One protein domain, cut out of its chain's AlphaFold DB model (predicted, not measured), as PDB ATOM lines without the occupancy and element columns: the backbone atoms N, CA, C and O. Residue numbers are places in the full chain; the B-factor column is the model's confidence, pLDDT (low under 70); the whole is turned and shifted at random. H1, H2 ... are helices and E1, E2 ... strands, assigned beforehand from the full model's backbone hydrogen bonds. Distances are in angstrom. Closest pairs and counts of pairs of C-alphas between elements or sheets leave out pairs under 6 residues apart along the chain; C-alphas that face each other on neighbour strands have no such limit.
ATOM      1  N   CYS A  50     128.147  90.643 170.153       96.38
ATOM      2  CA  CYS A  50     126.873  90.045 170.552       96.38
ATOM      3  C   CYS A  50     126.173  90.776 171.709       96.38
ATOM      4  O   CYS A  50     125.000  90.528 171.991       96.38
ATOM      5  N   LYS A  51     126.883  91.650 172.436       94.81
ATOM      6  CA  LYS A  51     126.294  92.485 173.498       94.81
ATOM      7  C   LYS A  51     125.832  93.849 172.988       94.81
ATOM      8  O   LYS A  51     125.103  94.537 173.701       94.81
ATOM      9  N   LYS A  52     126.266  94.258 171.793       93.50
ATOM     10  CA  LYS A  52     125.893  95.544 171.202       93.50
ATOM     11  C   LYS A  52     124.518  95.453 170.548       93.50
ATOM     12  O   LYS A  52     124.072  94.386 170.138       93.50
ATOM     13  N   LYS A  53     123.841  96.595 170.435       93.38
ATOM     14  CA  LYS A  53     122.592  96.686 169.672       93.38
ATOM     15  C   LYS A  53     122.892  96.565 168.180       93.38
ATOM     16  O   LYS A  53     123.890  97.112 167.707       93.38
ATOM     17  N   ILE A  54     121.999  95.900 167.457       93.44
ATOM     18  CA  ILE A  54     121.971  95.949 165.997       93.44
ATOM     19  C   ILE A  54     121.749  97.404 165.591       93.44
ATOM     20  O   ILE A  54     120.826  98.058 166.081       93.44
ATOM     21  N   THR A  55     122.646  97.926 164.760       90.44
ATOM     22  CA  THR A  55     122.622  99.318 164.309       90.44
ATOM     23  C   THR A  55     122.715  99.326 162.796       90.44
ATOM     24  O   THR A  55     123.732  98.932 162.239       90.44
ATOM     25  N   ARG A  56     121.648  99.791 162.146       89.62
ATOM     26  CA  ARG A  56     121.612  99.990 160.698       89.62
ATOM     27  C   ARG A  56     122.258 101.305 160.332       89.62
ATOM     28  O   ARG A  56     121.933 102.336 160.927       89.62
ATOM     29  N   LYS A  57     123.104 101.280 159.311       90.06
ATOM     30  CA  LYS A  57     123.597 102.495 158.674       90.06
ATOM     31  C   LYS A  57     122.907 102.637 157.326       90.06
ATOM     32  O   LYS A  57     123.107 101.802 156.463       90.06
ATOM     33  N   LEU A  58     122.082 103.668 157.160       89.88
ATOM     34  CA  LEU A  58     121.298 103.892 155.932       89.88
ATOM     35  C   LEU A  58     121.909 104.956 155.007       89.88
ATOM     36  O   LEU A  58     121.439 105.152 153.895       89.88
ATOM     37  N   SER A  59     122.943 105.666 155.462       89.50
ATOM     38  CA  SER A  59     123.619 106.717 154.701       89.50
ATOM     39  C   SER A  59     125.066 106.900 155.171       89.50
ATOM     40  O   SER A  59     125.494 106.316 156.172       89.50
ATOM     41  N   GLY A  60     125.844 107.716 154.452       87.81
ATOM     42  CA  GLY A  60     127.208 108.082 154.854       87.81
ATOM     43  C   GLY A  60     128.281 107.050 154.500       87.81
ATOM     44  O   GLY A  60     129.323 107.018 155.156       87.81
ATOM     45  N   CYS A  61     128.018 106.203 153.503       88.38
ATOM     46  CA  CYS A  61     129.001 105.388 152.784       88.38
ATOM     47  C   CYS A  61     128.599 105.303 151.306       88.38
ATOM     48  O   CYS A  61     127.411 105.418 151.011       88.38
ATOM     49  N   PRO A  62     129.548 105.108 150.379       88.50
ATOM     50  CA  PRO A  62     129.226 104.750 149.001       88.50
ATOM     51  C   PRO A  62     128.705 103.304 148.924       88.50
ATOM     52  O   PRO A  62     129.020 102.483 149.784       88.50
ATOM     53  N   GLY A  63     127.940 102.990 147.876       89.06
ATOM     54  CA  GLY A  63     127.408 101.647 147.614       89.06
ATOM     55  C   GLY A  63     125.889 101.546 147.755       89.06
ATOM     56  O   GLY A  63     125.211 102.539 148.004       89.06
ATOM     57  N   LEU A  64     125.364 100.337 147.554       91.62
ATOM     58  CA  LEU A  64     123.951 100.006 147.753       91.62
ATOM     59  C   LEU A  64     123.759  99.333 149.114       91.62
ATOM     60  O   LEU A  64     124.707  98.770 149.658       91.62
ATOM     61  N   LEU A  65     122.536  99.382 149.646       93.06
ATOM     62  CA  LEU A  65     122.176  98.606 150.830       93.06
ATOM     63  C   LEU A  65     122.400  97.116 150.566       93.06
ATOM     64  O   LEU A  65     122.059  96.601 149.502       93.06
ATOM     65  N   GLU A  66     122.929  96.430 151.569       94.50
ATOM     66  CA  GLU A  66     123.125  94.987 151.560       94.50
ATOM     67  C   GLU A  66     122.552  94.361 152.831       94.50
ATOM     68  O   GLU A  66     122.381  95.025 153.862       94.50
ATOM     69  N   ILE A  67     122.262  93.065 152.751       95.25
ATOM     70  CA  ILE A  67     121.791  92.295 153.895       95.25
ATOM     71  C   ILE A  67     122.970  91.951 154.792       95.25
ATOM     72  O   ILE A  67     123.983  91.408 154.354       95.25
ATOM     73  N   ARG A  68     122.813  92.258 156.074       95.69
ATOM     74  CA  ARG A  68     123.746  91.929 157.143       95.69
ATOM     75  C   ARG A  68     123.020  91.211 158.259       95.69
ATOM     76  O   ARG A  68     121.802  91.282 158.364       95.69
ATOM     77  N   TYR A  69     123.785  90.558 159.123       97.31
ATOM     78  CA  TYR A  69     123.235  89.766 160.216       97.31
ATOM     79  C   TYR A  69     123.716  90.298 161.550       97.31
ATOM     80  O   TYR A  69     124.862  90.718 161.685       97.31
ATOM     81  N   GLY A  70     122.864  90.261 162.564       96.81
ATOM     82  CA  GLY A  70     123.234  90.680 163.907       96.81
ATOM     83  C   GLY A  70     122.532  89.854 164.963       96.81
ATOM     84  O   GLY A  70     121.430  89.348 164.762       96.81
ATOM     85  N   TYR A  71     123.173  89.703 166.115       97.94
ATOM     86  CA  TYR A  71     122.609  88.937 167.213       97.94
ATOM     87  C   TYR A  71     121.646  89.789 168.036       97.94
ATOM     88  O   TYR A  71     122.057  90.699 168.761       97.94
ATOM     89  N   ASN A  72     120.361  89.471 167.976       97.19
ATOM     90  CA  ASN A  72     119.366  90.074 168.839       97.19
ATOM     91  C   ASN A  72     119.330  89.328 170.177       97.19
ATOM     92  O   ASN A  72     118.819  88.215 170.296       97.19
ATOM     93  N   LYS A  73     119.863  89.961 171.226       95.44
ATOM     94  CA  LYS A  73     119.905  89.381 172.575       95.44
ATOM     95  C   LYS A  73     118.511  89.148 173.177       95.44
ATOM     96  O   LYS A  73     118.380  88.265 174.018       95.44
ATOM     97  N   ALA A  74     117.500  89.926 172.785       94.62
ATOM     98  CA  ALA A  74     116.149  89.804 173.333       94.62
ATOM     99  C   ALA A  74     115.441  88.543 172.818       94.62
ATOM    100  O   ALA A  74     114.793  87.844 173.591       94.62
ATOM    101  N   THR A  75     115.605  88.231 171.533       95.88
ATOM    102  CA  THR A  75     115.047  87.020 170.910       95.88
ATOM    103  C   THR A  75     115.999  85.827 171.013       95.88
ATOM    104  O   THR A  75     115.577  84.676 170.909       95.88
ATOM    105  N   GLY A  76     117.290  86.090 171.227       96.75
ATOM    106  CA  GLY A  76     118.349  85.092 171.198       96.75
ATOM    107  C   GLY A  76     118.586  84.539 169.794       96.75
ATOM    108  O   GLY A  76     118.904  83.353 169.665       96.75
ATOM    109  N   LYS A  77     118.377  85.343 168.748       98.25
ATOM    110  CA  LYS A  77     118.450  84.921 167.340       98.25
ATOM    111  C   LYS A  77     119.402  85.814 166.552       98.25
ATOM    112  O   LYS A  77     119.660  86.951 166.935       98.25
ATOM    113  N   CYS A  78     119.945  85.269 165.468       98.56
ATOM    114  CA  CYS A  78     120.667  86.047 164.472       98.56
ATOM    115  C   CYS A  78     119.668  86.523 163.425       98.56
ATOM    116  O   CYS A  78     119.074  85.704 162.723       98.56
ATOM    117  N   GLU A  79     119.461  87.831 163.385       98.38
ATOM    118  CA  GLU A  79     118.445  88.496 162.582       98.38
ATOM    119  C   GLU A  79     119.097  89.248 161.426       98.38
ATOM    120  O   GLU A  79     120.150  89.866 161.614       98.38
ATOM    121  N   ASP A  80     118.486  89.176 160.244       97.75
ATOM    122  CA  ASP A  80     118.932  89.951 159.089       97.75
ATOM    123  C   ASP A  80     118.413  91.392 159.128       97.75
ATOM    124  O   ASP A  80     117.413  91.704 159.780       97.75
ATOM    125  N   PHE A  81     119.149  92.286 158.476       95.88
ATOM    126  CA  PHE A  81     118.790  93.684 158.311       95.88
ATOM    127  C   PHE A  81     119.564  94.333 157.163       95.88
ATOM    128  O   PHE A  81     120.698  93.964 156.869       95.88
ATOM    129  N   GLU A  82     118.989  95.372 156.565       93.94
ATOM    130  CA  GLU A  82     119.668  96.171 155.540       93.94
ATOM    131  C   GLU A  82     120.623  97.195 156.160       93.94
ATOM    132  O   GLU A  82     120.240  97.955 157.059       93.94
ATOM    133  N   SER A  83     121.843  97.279 155.638       92.38
ATOM    134  CA  SER A  83     122.840  98.273 156.036       92.38
ATOM    135  C   SER A  83     123.686  98.683 154.836       92.38
ATOM    136  O   SER A  83     123.839  97.930 153.880       92.38
ATOM    137  N   MET A  84     124.253  99.879 154.878       91.94
ATOM    138  CA  MET A  84     125.261 100.315 153.919       91.94
ATOM    139  C   MET A  84     126.571  99.543 154.156       91.94
ATOM    140  O   MET A  84     126.880  99.230 155.313       91.94
ATOM    141  N   PRO A  85     127.394  99.312 153.115       87.81
ATOM    142  CA  PRO A  85     128.586  98.456 153.150       87.81
ATOM    143  C   PRO A  85     129.797  99.106 153.833       87.81
ATOM    144  O   PRO A  85     130.950  98.955 153.432       87.81
ATOM    145  N   CYS A  86     129.542  99.838 154.910       78.06
ATOM    146  CA  CYS A  86     130.548 100.429 155.770       78.06
ATOM    147  C   CYS A  86     131.243  99.315 156.564       78.06
ATOM    148  O   CYS A  86     130.887  99.039 157.705       78.06
ATOM    149  N   ASN A  87     132.204  98.630 155.952       66.25
ATOM    150  CA  ASN A  87     132.999  97.616 156.635       66.25
ATOM    151  C   ASN A  87     134.111  98.276 157.448       66.25
ATOM    152  O   ASN A  87     135.260  98.323 157.020       66.25
ATOM    153  N   ASP A  88     133.775  98.773 158.634       74.38
ATOM    154  CA  ASP A  88     134.780  99.088 159.655       74.38
ATOM    155  C   ASP A  88     135.110  97.870 160.540       74.38
ATOM    156  O   ASP A  88     136.064  97.910 161.314       74.38
ATOM    157  N   GLY A  89     134.346  96.775 160.415       70.69
ATOM    158  CA  GLY A  89     134.485  95.579 161.250       70.69
ATOM    159  C   GLY A  89     134.059  95.809 162.703       70.69
ATOM    160  O   GLY A  89     134.393  95.012 163.583       70.69
ATOM    161  N   ILE A  90     133.345  96.903 162.986       80.62
ATOM    162  CA  ILE A  90     132.955  97.308 164.333       80.62
ATOM    163  C   ILE A  90     131.442  97.155 164.486       80.62
ATOM    164  O   ILE A  90     130.649  97.721 163.745       80.62
ATOM    165  N   GLY A  91     131.015  96.466 165.546       90.38
ATOM    166  CA  GLY A  91     129.604  96.426 165.931       90.38
ATOM    167  C   GLY A  91     128.989  95.035 165.880       90.38
ATOM    168  O   GLY A  91     129.685  94.036 165.774       90.38
ATOM    169  N   ASN A  92     127.667  94.983 166.026       95.00
ATOM    170  CA  ASN A  92     126.883  93.753 165.935       95.00
ATOM    171  C   ASN A  92     126.405  93.557 164.490       95.00
ATOM    172  O   ASN A  92     125.223  93.749 164.199       95.00
ATOM    173  N   GLN A  93     127.355  93.295 163.594       93.75
ATOM    174  CA  GLN A  93     127.115  93.142 162.165       93.75
ATOM    175  C   GLN A  93     128.065  92.079 161.599       93.75
ATOM    176  O   GLN A  93     129.279  92.202 161.732       93.75
ATOM    177  N   PHE A  94     127.501  91.057 160.969       95.44
ATOM    178  CA  PHE A  94     128.189  89.905 160.389       95.44
ATOM    179  C   PHE A  94     127.826  89.782 158.910       95.44
ATOM    180  O   PHE A  94     126.760  90.256 158.495       95.44
ATOM    181  N   GLN A  95     128.704  89.159 158.122       94.50
ATOM    182  CA  GLN A  95     128.473  88.977 156.686       94.50
ATOM    183  C   GLN A  95     127.504  87.838 156.397       94.50
ATOM    184  O   GLN A  95     126.739  87.912 155.443       94.50
ATOM    185  N   THR A  96     127.503  86.801 157.235       97.31
ATOM    186  CA  THR A  96     126.576  85.673 157.100       97.31
ATOM    187  C   THR A  96     125.869  85.383 158.416       97.31
ATOM    188  O   THR A  96     126.392  85.629 159.513       97.31
ATOM    189  N   ARG A  97     124.667  84.808 158.335       98.25
ATOM    190  CA  ARG A  97     123.941  84.370 159.530       98.25
ATOM    191  C   ARG A  97     124.685  83.265 160.268       98.25
ATOM    192  O   ARG A  97     124.701  83.248 161.500       98.25
ATOM    193  N   GLN A  98     125.351  82.380 159.525       98.31
ATOM    194  CA  GLN A  98     126.192  81.332 160.091       98.31
ATOM    195  C   GLN A  98     127.328  81.926 160.940       98.31
ATOM    196  O   GLN A  98     127.555  81.455 162.057       98.31
ATOM    197  N   GLU A  99     128.005  82.974 160.459       97.88
ATOM    198  CA  GLU A  99     129.038  83.695 161.213       97.88
ATOM    199  C   GLU A  99     128.466  84.300 162.503       97.88
ATOM    200  O   GLU A  99     129.036  84.113 163.584       97.88
ATOM    201  N   CYS A 100     127.294  84.938 162.420       98.38
ATOM    202  CA  CYS A 100     126.594  85.451 163.596       98.38
ATOM    203  C   CYS A 100     126.293  84.338 164.613       98.38
ATOM    204  O   CYS A 100     126.594  84.485 165.801       98.38
ATOM    205  N   PHE A 101     125.735  83.202 164.178       98.56
ATOM    206  CA  PHE A 101     125.417  82.098 165.083       98.56
ATOM    207  C   PHE A 101     126.683  81.499 165.696       98.56
ATOM    208  O   PHE A 101     126.731  81.332 166.914       98.56
ATOM    209  N   LYS A 102     127.722  81.227 164.900       98.12
ATOM    210  CA  LYS A 102     129.008  80.704 165.393       98.12
ATOM    211  C   LYS A 102     129.635  81.638 166.434       98.12
ATOM    212  O   LYS A 102     130.162  81.160 167.434       98.12
ATOM    213  N   THR A 103     129.509  82.950 166.246       97.62
ATOM    214  CA  THR A 103     130.076  83.952 167.159       97.62
ATOM    215  C   THR A 103     129.233  84.148 168.421       97.62
ATOM    216  O   THR A 103     129.763  84.180 169.532       97.62
ATOM    217  N   CYS A 104     127.913  84.278 168.278       98.19
ATOM    218  CA  CYS A 104     127.040  84.771 169.345       98.19
ATOM    219  C   CYS A 104     126.152  83.710 169.996       98.19
ATOM    220  O   CYS A 104     125.715  83.888 171.136       98.19
ATOM    221  N   LYS A 105     125.895  82.595 169.306       97.81
ATOM    222  CA  LYS A 105     125.102  81.468 169.813       97.81
ATOM    223  C   LYS A 105     125.631  80.143 169.236       97.81
ATOM    224  O   LYS A 105     124.892  79.443 168.545       97.81
ATOM    225  N   PRO A 106     126.882  79.744 169.544       97.81
ATOM    226  CA  PRO A 106     127.528  78.570 168.936       97.81
ATOM    227  C   PRO A 106     126.822  77.242 169.242       97.81
ATOM    228  O   PRO A 106     127.038  76.245 168.566       97.81
ATOM    229  N   ARG A 107     125.956  77.216 170.262       97.44
ATOM    230  CA  ARG A 107     125.107  76.064 170.609       97.44
ATOM    231  C   ARG A 107     123.686  76.170 170.045       97.44
ATOM    232  O   ARG A 107     122.789  75.486 170.537       97.44
ATOM    233  N   SER A 108     123.448  77.064 169.083       98.00
ATOM    234  CA  SER A 108     122.141  77.206 168.441       98.00
ATOM    235  C   SER A 108     121.720  75.869 167.827       98.00
ATOM    236  O   SER A 108     122.540  75.251 167.145       98.00
ATOM    237  N   PRO A 109     120.465  75.420 168.014       98.12
ATOM    238  CA  PRO A 109     119.953  74.261 167.301       98.12
ATOM    239  C   PRO A 109     120.159  74.403 165.795       98.12
ATOM    240  O   PRO A 109     120.639  73.456 165.200       98.12
ATOM    241  N   CYS A 110     119.954  75.599 165.229       98.50
ATOM    242  CA  CYS A 110     120.130  75.912 163.805       98.50
ATOM    243  C   CYS A 110     121.533  75.578 163.243       98.50
ATOM    244  O   CYS A 110     121.686  75.444 162.041       98.50
ATOM    245  N   LEU A 111     122.570  75.421 164.079       98.25
ATOM    246  CA  LEU A 111     123.907  75.006 163.622       98.25
ATOM    247  C   LEU A 111     124.087  73.481 163.545       98.25
ATOM    248  O   LEU A 111     125.169  73.009 163.204       98.25
ATOM    249  N   LYS A 112     123.076  72.691 163.915       97.50
ATOM    250  CA  LYS A 112     123.163  71.229 163.912       97.50
ATOM    251  C   LYS A 112     122.865  70.685 162.523       97.50
ATOM    252  O   LYS A 112     121.759  70.864 162.016       97.50
ATOM    253  N   THR A 113     123.840  69.970 161.981       94.69
ATOM    254  CA  THR A 113     123.788  69.306 160.671       94.69
ATOM    255  C   THR A 113     123.988  67.791 160.769       94.69
ATOM    256  O   THR A 113     123.814  67.083 159.783       94.69
ATOM    257  N   ASP A 114     124.325  67.272 161.954       92.81
ATOM    258  CA  ASP A 114     124.542  65.843 162.179       92.81
ATOM    259  C   ASP A 114     123.223  65.133 162.495       92.81
ATOM    260  O   ASP A 114     122.693  65.180 163.613       92.81
ATOM    261  N   TRP A 115     122.684  64.446 161.492       92.19
ATOM    262  CA  TRP A 115     121.379  63.806 161.585       92.19
ATOM    263  C   TRP A 115     121.488  62.320 161.893       92.19
ATOM    264  O   TRP A 115     122.248  61.583 161.275       92.19
ATOM    265  N   THR A 116     120.640  61.844 162.800       92.00
ATOM    266  CA  THR A 116     120.494  60.409 163.061       92.00
ATOM    267  C   THR A 116     119.124  59.930 162.622       92.00
ATOM    268  O   THR A 116     118.108  60.450 163.112       92.00
ATOM    269  N   GLU A 117     119.100  58.895 161.788       92.00
ATOM    270  CA  GLU A 117     117.862  58.222 161.418       92.00
ATOM    271  C   GLU A 117     117.113  57.693 162.644       92.00
ATOM    272  O   GLU A 117     117.696  57.353 163.683       92.00
ATOM    273  N   GLY A 118     115.789  57.642 162.535       92.75
ATOM    274  CA  GLY A 118     114.936  57.137 163.599       92.75
ATOM    275  C   GLY A 118     113.606  56.607 163.092       92.75
ATOM    276  O   GLY A 118     113.473  56.204 161.944       92.75
ATOM    277  N   LYS A 119     112.614  56.572 163.983       92.75
ATOM    278  CA  LYS A 119     111.306  55.959 163.707       92.75
ATOM    279  C   LYS A 119     110.254  56.964 163.229       92.75
ATOM    280  O   LYS A 119     109.235  56.553 162.687       92.75
ATOM    281  N   MET A 120     110.477  58.267 163.429       91.50
ATOM    282  CA  MET A 120     109.498  59.297 163.075       91.50
ATOM    283  C   MET A 120     109.619  59.646 161.599       91.50
ATOM    284  O   MET A 120     110.478  60.440 161.224       91.50
ATOM    285  N   ASN A 121     108.768  59.038 160.779       95.19
ATOM    286  CA  ASN A 121     108.629  59.377 159.370       95.19
ATOM    287  C   ASN A 121     107.808  60.656 159.194       95.19
ATOM    288  O   ASN A 121     106.805  60.840 159.882       95.19
ATOM    289  N   GLY A 122     108.200  61.504 158.252       95.38
ATOM    290  CA  GLY A 122     107.440  62.702 157.927       95.38
ATOM    291  C   GLY A 122     108.140  63.583 156.906       95.38
ATOM    292  O   GLY A 122     109.272  63.315 156.494       95.38
ATOM    293  N   THR A 123     107.434  64.638 156.518       97.88
ATOM    294  CA  THR A 123     108.000  65.780 155.801       97.88
ATOM    295  C   THR A 123     108.384  66.821 156.837       97.88
ATOM    296  O   THR A 123     107.534  67.278 157.598       97.88
ATOM    297  N   TRP A 124     109.657  67.183 156.861       97.88
ATOM    298  CA  TRP A 124     110.232  68.082 157.847       97.88
ATOM    299  C   TRP A 124     110.891  69.280 157.176       97.88
ATOM    300  O   TRP A 124     111.134  69.274 155.967       97.88
ATOM    301  N   TYR A 125     111.219  70.278 157.987       98.56
ATOM    302  CA  TYR A 125     111.983  71.448 157.577       98.56
ATOM    303  C   TYR A 125     113.229  71.582 158.440       98.56
ATOM    304  O   TYR A 125     113.195  71.230 159.615       98.56
ATOM    305  N   TYR A 126     114.320  72.073 157.879       98.56
ATOM    306  CA  TYR A 126     115.557  72.320 158.612       98.56
ATOM    307  C   TYR A 126     116.212  73.573 158.069       98.56
ATOM    308  O   TYR A 126     116.057  73.880 156.890       98.56
ATOM    309  N   TYR A 127     116.918  74.298 158.925       98.69
ATOM    310  CA  TYR A 127     117.709  75.426 158.470       98.69
ATOM    311  C   TYR A 127     119.038  74.934 157.907       98.69
ATOM    312  O   TYR A 127     119.758  74.187 158.579       98.69
ATOM    313  N   ASP A 128     119.340  75.357 156.689       98.50
ATOM    314  CA  ASP A 128     120.607  75.131 156.019       98.50
ATOM    315  C   ASP A 128     121.465  76.399 156.096       98.50
ATOM    316  O   ASP A 128     121.019  77.495 155.759       98.50
ATOM    317  N   THR A 129     122.695  76.267 156.595       97.12
ATOM    318  CA  THR A 129     123.571  77.427 156.814       97.12
ATOM    319  C   THR A 129     124.273  77.921 155.554       97.12
ATOM    320  O   THR A 129     124.839  79.011 155.596       97.12
ATOM    321  N   GLU A 130     124.326  77.105 154.500       95.88
ATOM    322  CA  GLU A 130     124.964  77.461 153.228       95.88
ATOM    323  C   GLU A 130     123.975  78.231 152.351       95.88
ATOM    324  O   GLU A 130     124.320  79.294 151.839       95.88
ATOM    325  N   GLU A 131     122.728  77.758 152.281       97.69
ATOM    326  CA  GLU A 131     121.634  78.440 151.572       97.69
ATOM    327  C   GLU A 131     121.041  79.627 152.360       97.69
ATOM    328  O   GLU A 131     120.294  80.431 151.812       97.69
ATOM    329  N   ASP A 132     121.340  79.725 153.662       97.81
ATOM    330  CA  ASP A 132     120.666  80.612 154.628       97.81
ATOM    331  C   ASP A 132     119.126  80.524 154.566       97.81
ATOM    332  O   ASP A 132     118.421  81.520 154.733       97.81
ATOM    333  N   ASP A 133     118.582  79.319 154.364       98.25
ATOM    334  CA  ASP A 133     117.137  79.104 154.230       98.25
ATOM    335  C   ASP A 133     116.653  77.809 154.905       98.25
ATOM    336  O   ASP A 133     117.412  76.915 155.283       98.25
ATOM    337  N   CYS A 134     115.341  77.718 155.099       98.62
ATOM    338  CA  CYS A 134     114.645  76.577 155.665       98.62
ATOM    339  C   CYS A 134     114.195  75.598 154.576       98.62
ATOM    340  O   CYS A 134     113.101  75.712 154.011       98.62
ATOM    341  N   LEU A 135     115.014  74.576 154.343       98.38
ATOM    342  CA  LEU A 135     114.797  73.563 153.318       98.38
ATOM    343  C   LEU A 135     113.856  72.450 153.797       98.38
ATOM    344  O   LEU A 135     113.783  72.113 154.979       98.38
ATOM    345  N   LYS A 136     113.129  71.842 152.854       98.38
ATOM    346  CA  LYS A 136     112.185  70.738 153.101       98.38
ATOM    347  C   LYS A 136     112.848  69.386 152.841       98.38
ATOM    348  O   LYS A 136     113.513  69.218 151.822       98.38
ATOM    349  N   LYS A 137     112.591  68.385 153.687       96.62
ATOM    350  CA  LYS A 137     113.072  67.008 153.481       96.62
ATOM    351  C   LYS A 137     112.105  65.961 154.022       96.62
ATOM    352  O   LYS A 137     111.617  66.078 155.142       96.62
ATOM    353  N   THR A 138     111.880  64.901 153.249       97.25
ATOM    354  CA  THR A 138     111.119  63.726 153.693       97.25
ATOM    355  C   THR A 138     112.084  62.649 154.159       97.25
ATOM    356  O   THR A 138     112.898  62.165 153.374       97.25
ATOM    357  N   ALA A 139     112.031  62.303 155.442       95.94
ATOM    358  CA  ALA A 139     112.963  61.360 156.055       95.94
ATOM    359  C   ALA A 139     112.422  60.827 157.389       95.94
ATOM    360  O   ALA A 139     111.382  61.272 157.890       95.94
ATOM    361  N   ARG A 140     113.162  59.882 157.985       96.75
ATOM    362  CA  ARG A 140     112.880  59.368 159.325       96.75
ATOM    363  C   ARG A 140     113.924  59.834 160.324       96.75
ATOM    364  O   ARG A 140     115.101  59.543 160.152       96.75
ATOM    365  N   TYR A 141     113.497  60.468 161.411       95.56
ATOM    366  CA  TYR A 141     114.416  60.997 162.423       95.56
ATOM    367  C   TYR A 141     114.104  60.502 163.835       95.56
ATOM    368  O   TYR A 141     113.007  60.020 164.142       95.56
ATOM    369  N   LYS A 142     115.101  60.592 164.722       96.19
ATOM    370  CA  LYS A 142     114.886  60.439 166.168       96.19
ATOM    371  C   LYS A 142     114.216  61.696 166.718       96.19
ATOM    372  O   LYS A 142     114.520  62.801 166.285       96.19
ATOM    373  N   LYS A 143     113.404  61.545 167.770       94.19
ATOM    374  CA  LYS A 143     112.781  62.679 168.477       94.19
ATOM    375  C   LYS A 143     113.806  63.713 168.972       94.19
ATOM    376  O   LYS A 143     113.494  64.890 169.047       94.19
ATOM    377  N   SER A 144     115.037  63.293 169.279       94.88
ATOM    378  CA  SER A 144     116.128  64.184 169.705       94.88
ATOM    379  C   SER A 144     116.598  65.164 168.627       94.88
ATOM    380  O   SER A 144     117.198  66.177 168.974       94.88
ATOM    381  N   GLN A 145     116.341  64.863 167.350       96.81
ATOM    382  CA  GLN A 145     116.673  65.729 166.216       96.81
ATOM    383  C   GLN A 145     115.658  66.867 166.040       96.81
ATOM    384  O   GLN A 145     115.936  67.840 165.348       96.81
ATOM    385  N   MET A 146     114.495  66.768 166.689       96.50
ATOM    386  CA  MET A 146     113.437  67.766 166.588       96.50
ATOM    387  C   MET A 146     113.784  69.028 167.382       96.50
ATOM    388  O   MET A 146     114.396  68.968 168.459       96.50
ATOM    389  N   PHE A 147     113.356  70.178 166.872       97.69
ATOM    390  CA  PHE A 147     113.345  71.438 167.604       97.69
ATOM    391  C   PHE A 147     112.550  71.280 168.922       97.69
ATOM    392  O   PHE A 147     111.572  70.527 168.955       97.69
ATOM    393  N   PRO A 148     112.967  71.894 170.050       96.81
ATOM    394  CA  PRO A 148     114.040  72.884 170.221       96.81
ATOM    395  C   PRO A 148     115.447  72.306 170.412       96.81
ATOM    396  O   PRO A 148     116.403  73.060 170.569       96.81
ATOM    397  N   LYS A 149     115.607  70.979 170.458       96.25
ATOM    398  CA  LYS A 149     116.919  70.364 170.723       96.25
ATOM    399  C   LYS A 149     117.751  70.213 169.458       96.25
ATOM    400  O   LYS A 149     118.971  70.343 169.538       96.25
ATOM    401  N   GLY A 150     117.120  69.910 168.335       97.25
ATOM    402  CA  GLY A 150     117.761  69.809 167.033       97.25
ATOM    403  C   GLY A 150     117.218  70.823 166.036       97.25
ATOM    404  O   GLY A 150     116.484  71.741 166.395       97.25
ATOM    405  N   ASN A 151     117.619  70.643 164.787       98.31
ATOM    406  CA  ASN A 151     117.321  71.525 163.663       98.31
ATOM    407  C   ASN A 151     116.307  70.886 162.702       98.31
ATOM    408  O   ASN A 151     116.343  71.121 161.506       98.31
ATOM    409  N   ILE A 152     115.416  70.033 163.215       97.88
ATOM    410  CA  ILE A 152     114.294  69.475 162.455       97.88
ATOM    411  C   ILE A 152     112.987  70.066 162.991       97.88
ATOM    412  O   ILE A 152     112.651  69.905 164.165       97.88
ATOM    413  N   PHE A 153     112.239  70.732 162.123       98.31
ATOM    414  CA  PHE A 153     110.999  71.443 162.407       98.31
ATOM    415  C   PHE A 153     109.814  70.774 161.714       98.31
ATOM    416  O   PHE A 153     109.945  70.181 160.639       98.31
ATOM    417  N   GLN A 154     108.632  70.916 162.312       97.00
ATOM    418  CA  GLN A 154     107.386  70.413 161.728       97.00
ATOM    419  C   GLN A 154     106.859  71.317 160.610       97.00
ATOM    420  O   GLN A 154     106.139  70.852 159.731       97.00
ATOM    421  N   SER A 155     107.212  72.606 160.625       98.25
ATOM    422  CA  SER A 155     106.739  73.574 159.637       98.25
ATOM    423  C   SER A 155     107.842  74.522 159.173       98.25
ATOM    424  O   SER A 155     108.735  74.897 159.936       98.25
ATOM    425  N   ALA A 156     107.735  74.967 157.920       98.38
ATOM    426  CA  ALA A 156     108.631  75.973 157.358       98.38
ATOM    427  C   ALA A 156     108.527  77.311 158.104       98.38
ATOM    428  O   ALA A 156     109.522  78.001 158.294       98.38
ATOM    429  N   ALA A 157     107.316  77.677 158.539       98.56
ATOM    430  CA  ALA A 157     107.069  78.924 159.255       98.56
ATOM    431  C   ALA A 157     107.774  78.948 160.618       98.56
ATOM    432  O   ALA A 157     108.385  79.954 160.970       98.56
ATOM    433  N   GLU A 158     107.729  77.840 161.362       98.56
ATOM    434  CA  GLU A 158     108.450  77.708 162.630       98.56
ATOM    435  C   GLU A 158     109.965  77.739 162.411       98.56
ATOM    436  O   GLU A 158     110.654  78.493 163.093       98.56
ATOM    437  N   CYS A 159     110.471  77.012 161.407       98.81
ATOM    438  CA  CYS A 159     111.889  77.053 161.052       98.81
ATOM    439  C   CYS A 159     112.356  78.487 160.763       98.81
ATOM    440  O   CYS A 159     113.309  78.956 161.382       98.81
ATOM    441  N   ARG A 160     111.642  79.227 159.898       98.62
ATOM    442  CA  ARG A 160     112.019  80.607 159.551       98.62
ATOM    443  C   ARG A 160     111.960  81.543 160.751       98.62
ATOM    444  O   ARG A 160     112.877  82.324 160.982       98.62
ATOM    445  N   LYS A 161     110.920  81.416 161.576       98.25
ATOM    446  CA  LYS A 161     110.782  82.201 162.809       98.25
ATOM    447  C   LYS A 161     111.959  81.992 163.766       98.25
ATOM    448  O   LYS A 161     112.318  82.915 164.501       98.25
ATOM    449  N   GLU A 162     112.520  80.788 163.822       98.44
ATOM    450  CA  GLU A 162     113.578  80.436 164.771       98.44
ATOM    451  C   GLU A 162     114.994  80.630 164.217       98.44
ATOM    452  O   GLU A 162     115.867  81.082 164.964       98.44
ATOM    453  N   CYS A 163     115.215  80.340 162.934       98.69
ATOM    454  CA  CYS A 163     116.548  80.304 162.333       98.69
ATOM    455  C   CYS A 163     116.813  81.389 161.283       98.69
ATOM    456  O   CYS A 163     117.969  81.782 161.170       98.69
ATOM    457  N   THR A 164     115.799  81.928 160.593       98.31
ATOM    458  CA  THR A 164     115.958  83.013 159.596       98.31
ATOM    459  C   THR A 164     115.056  84.237 159.843       98.31
ATOM    460  O   THR A 164     114.371  84.704 158.936       98.31
ATOM    461  N   PRO A 165     114.998  84.784 161.073       98.06
ATOM    462  CA  PRO A 165     114.199  85.976 161.327       98.06
ATOM    463  C   PRO A 165     114.843  87.242 160.740       98.06
ATOM    464  O   PRO A 165     116.068  87.378 160.707       98.06
ATOM    465  N   THR A 166     113.993  88.205 160.395       97.38
ATOM    466  CA  THR A 166     114.368  89.588 160.077       97.38
ATOM    467  C   THR A 166     114.241  90.462 161.317       97.38
ATOM    468  O   THR A 166     113.311  90.296 162.114       97.38
ATOM    469  N   PHE A 167     115.169  91.397 161.495       96.06
ATOM    470  CA  PHE A 167     115.146  92.321 162.622       96.06
ATOM    471  C   PHE A 167     113.988  93.319 162.485       96.06
ATOM    472  O   PHE A 167     113.841  94.004 161.474       96.06
ATOM    473  N   ASP A 168     113.193  93.479 163.543       91.25
ATOM    474  CA  ASP A 168     112.105  94.461 163.574       91.25
ATOM    475  C   ASP A 168     112.630  95.876 163.888       91.25
ATOM    476  O   ASP A 168     112.916  96.241 165.034       91.25
ATOM    477  N   HIS A 169     112.736  96.706 162.848       80.56
ATOM    478  CA  HIS A 169     113.187  98.099 162.951       80.56
ATOM    479  C   HIS A 169     112.116  99.064 163.469       80.56
ATOM    480  O   HIS A 169     112.457 100.141 163.975       80.56
ATOM    481  N   THR A 170     110.836  98.689 163.407       73.62
ATOM    482  CA  THR A 170     109.716  99.596 163.714       73.62
ATOM    483  C   THR A 170     109.698 100.013 165.186       73.62
ATOM    484  O   THR A 170     109.288 101.121 165.537       73.62
TER     485      THR A 170
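Overview. This is residues 50 to 170 of the 178 residues of the protein "Putative tick kunitz 1" of Amblyomma cajennense (UniProt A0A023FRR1). Two small lobes lie end to end in a rod, each a two-stranded hairpin with one short helix packed on it: E1 and E2 with H1, then E3 and E4 with H2. The last residues of H2, 161 to 163, also reach E2 of the first lobe, and long loops make up much of the rest. The printed part has 121 residues, with two named helices and four named strands in the order E1, E2, H1, E3, E4, H2; both sheets are antiparallel. The class is mixed, helices and strands, with under half of the residues in named elements. The whole is only just compact, close to loose, with a radius of gyration of the C-alphas of 15.9 A and spans of 55 by 25 by 25 A.

Along the chain. After residues 50 to 65, E1 takes residues 66 to 72, 18.4 A, from C-alpha 66 at (123.125, 94.987, 151.560). E2 is residues 77 to 83, 18.0 A, and H1 residues 97 to 104, 10.3 A. E3, residues 117 to 128, 18.0 A, bends by 125 degrees at residue 120. E4, residues 133 to 141, 20.1 A, bends by 82 degrees at residue 138. H2, residues 156 to 163, 10.3 A, ends with C-alpha 163 at (116.548, 80.304, 162.333).

Arrangement. The hairpin E1 and E2 is antiparallel at 146 degrees, with N 68 and O 81 at 2.8 A. The closest C-alphas of E1 and H1, Tyr 69 and Arg 97, are 5.5 A apart. The hairpin E3 and E4 is antiparallel at 171 degrees, with N 124 and O 137 at 2.8 A. The closest C-alphas of E3 and H2, Tyr 125 and Ala 156, are 5.6 A apart; those of E2 and H2, Lys 77 and Cys 163, 7.1 A. H1 and H2 are apart. In H1 and H2 every O i to N i+4 pair is within hydrogen-bond range.

Size, cuts and confidence. The two farthest C-alphas, Gly 60 and Lys 119, are 55.2 A apart. The printed part has no cut. The links E2 to H1, H1 to E3 and E4 to H2 are long. Mean pLDDT of the printed part is 94.6; Asn 87 is under 70.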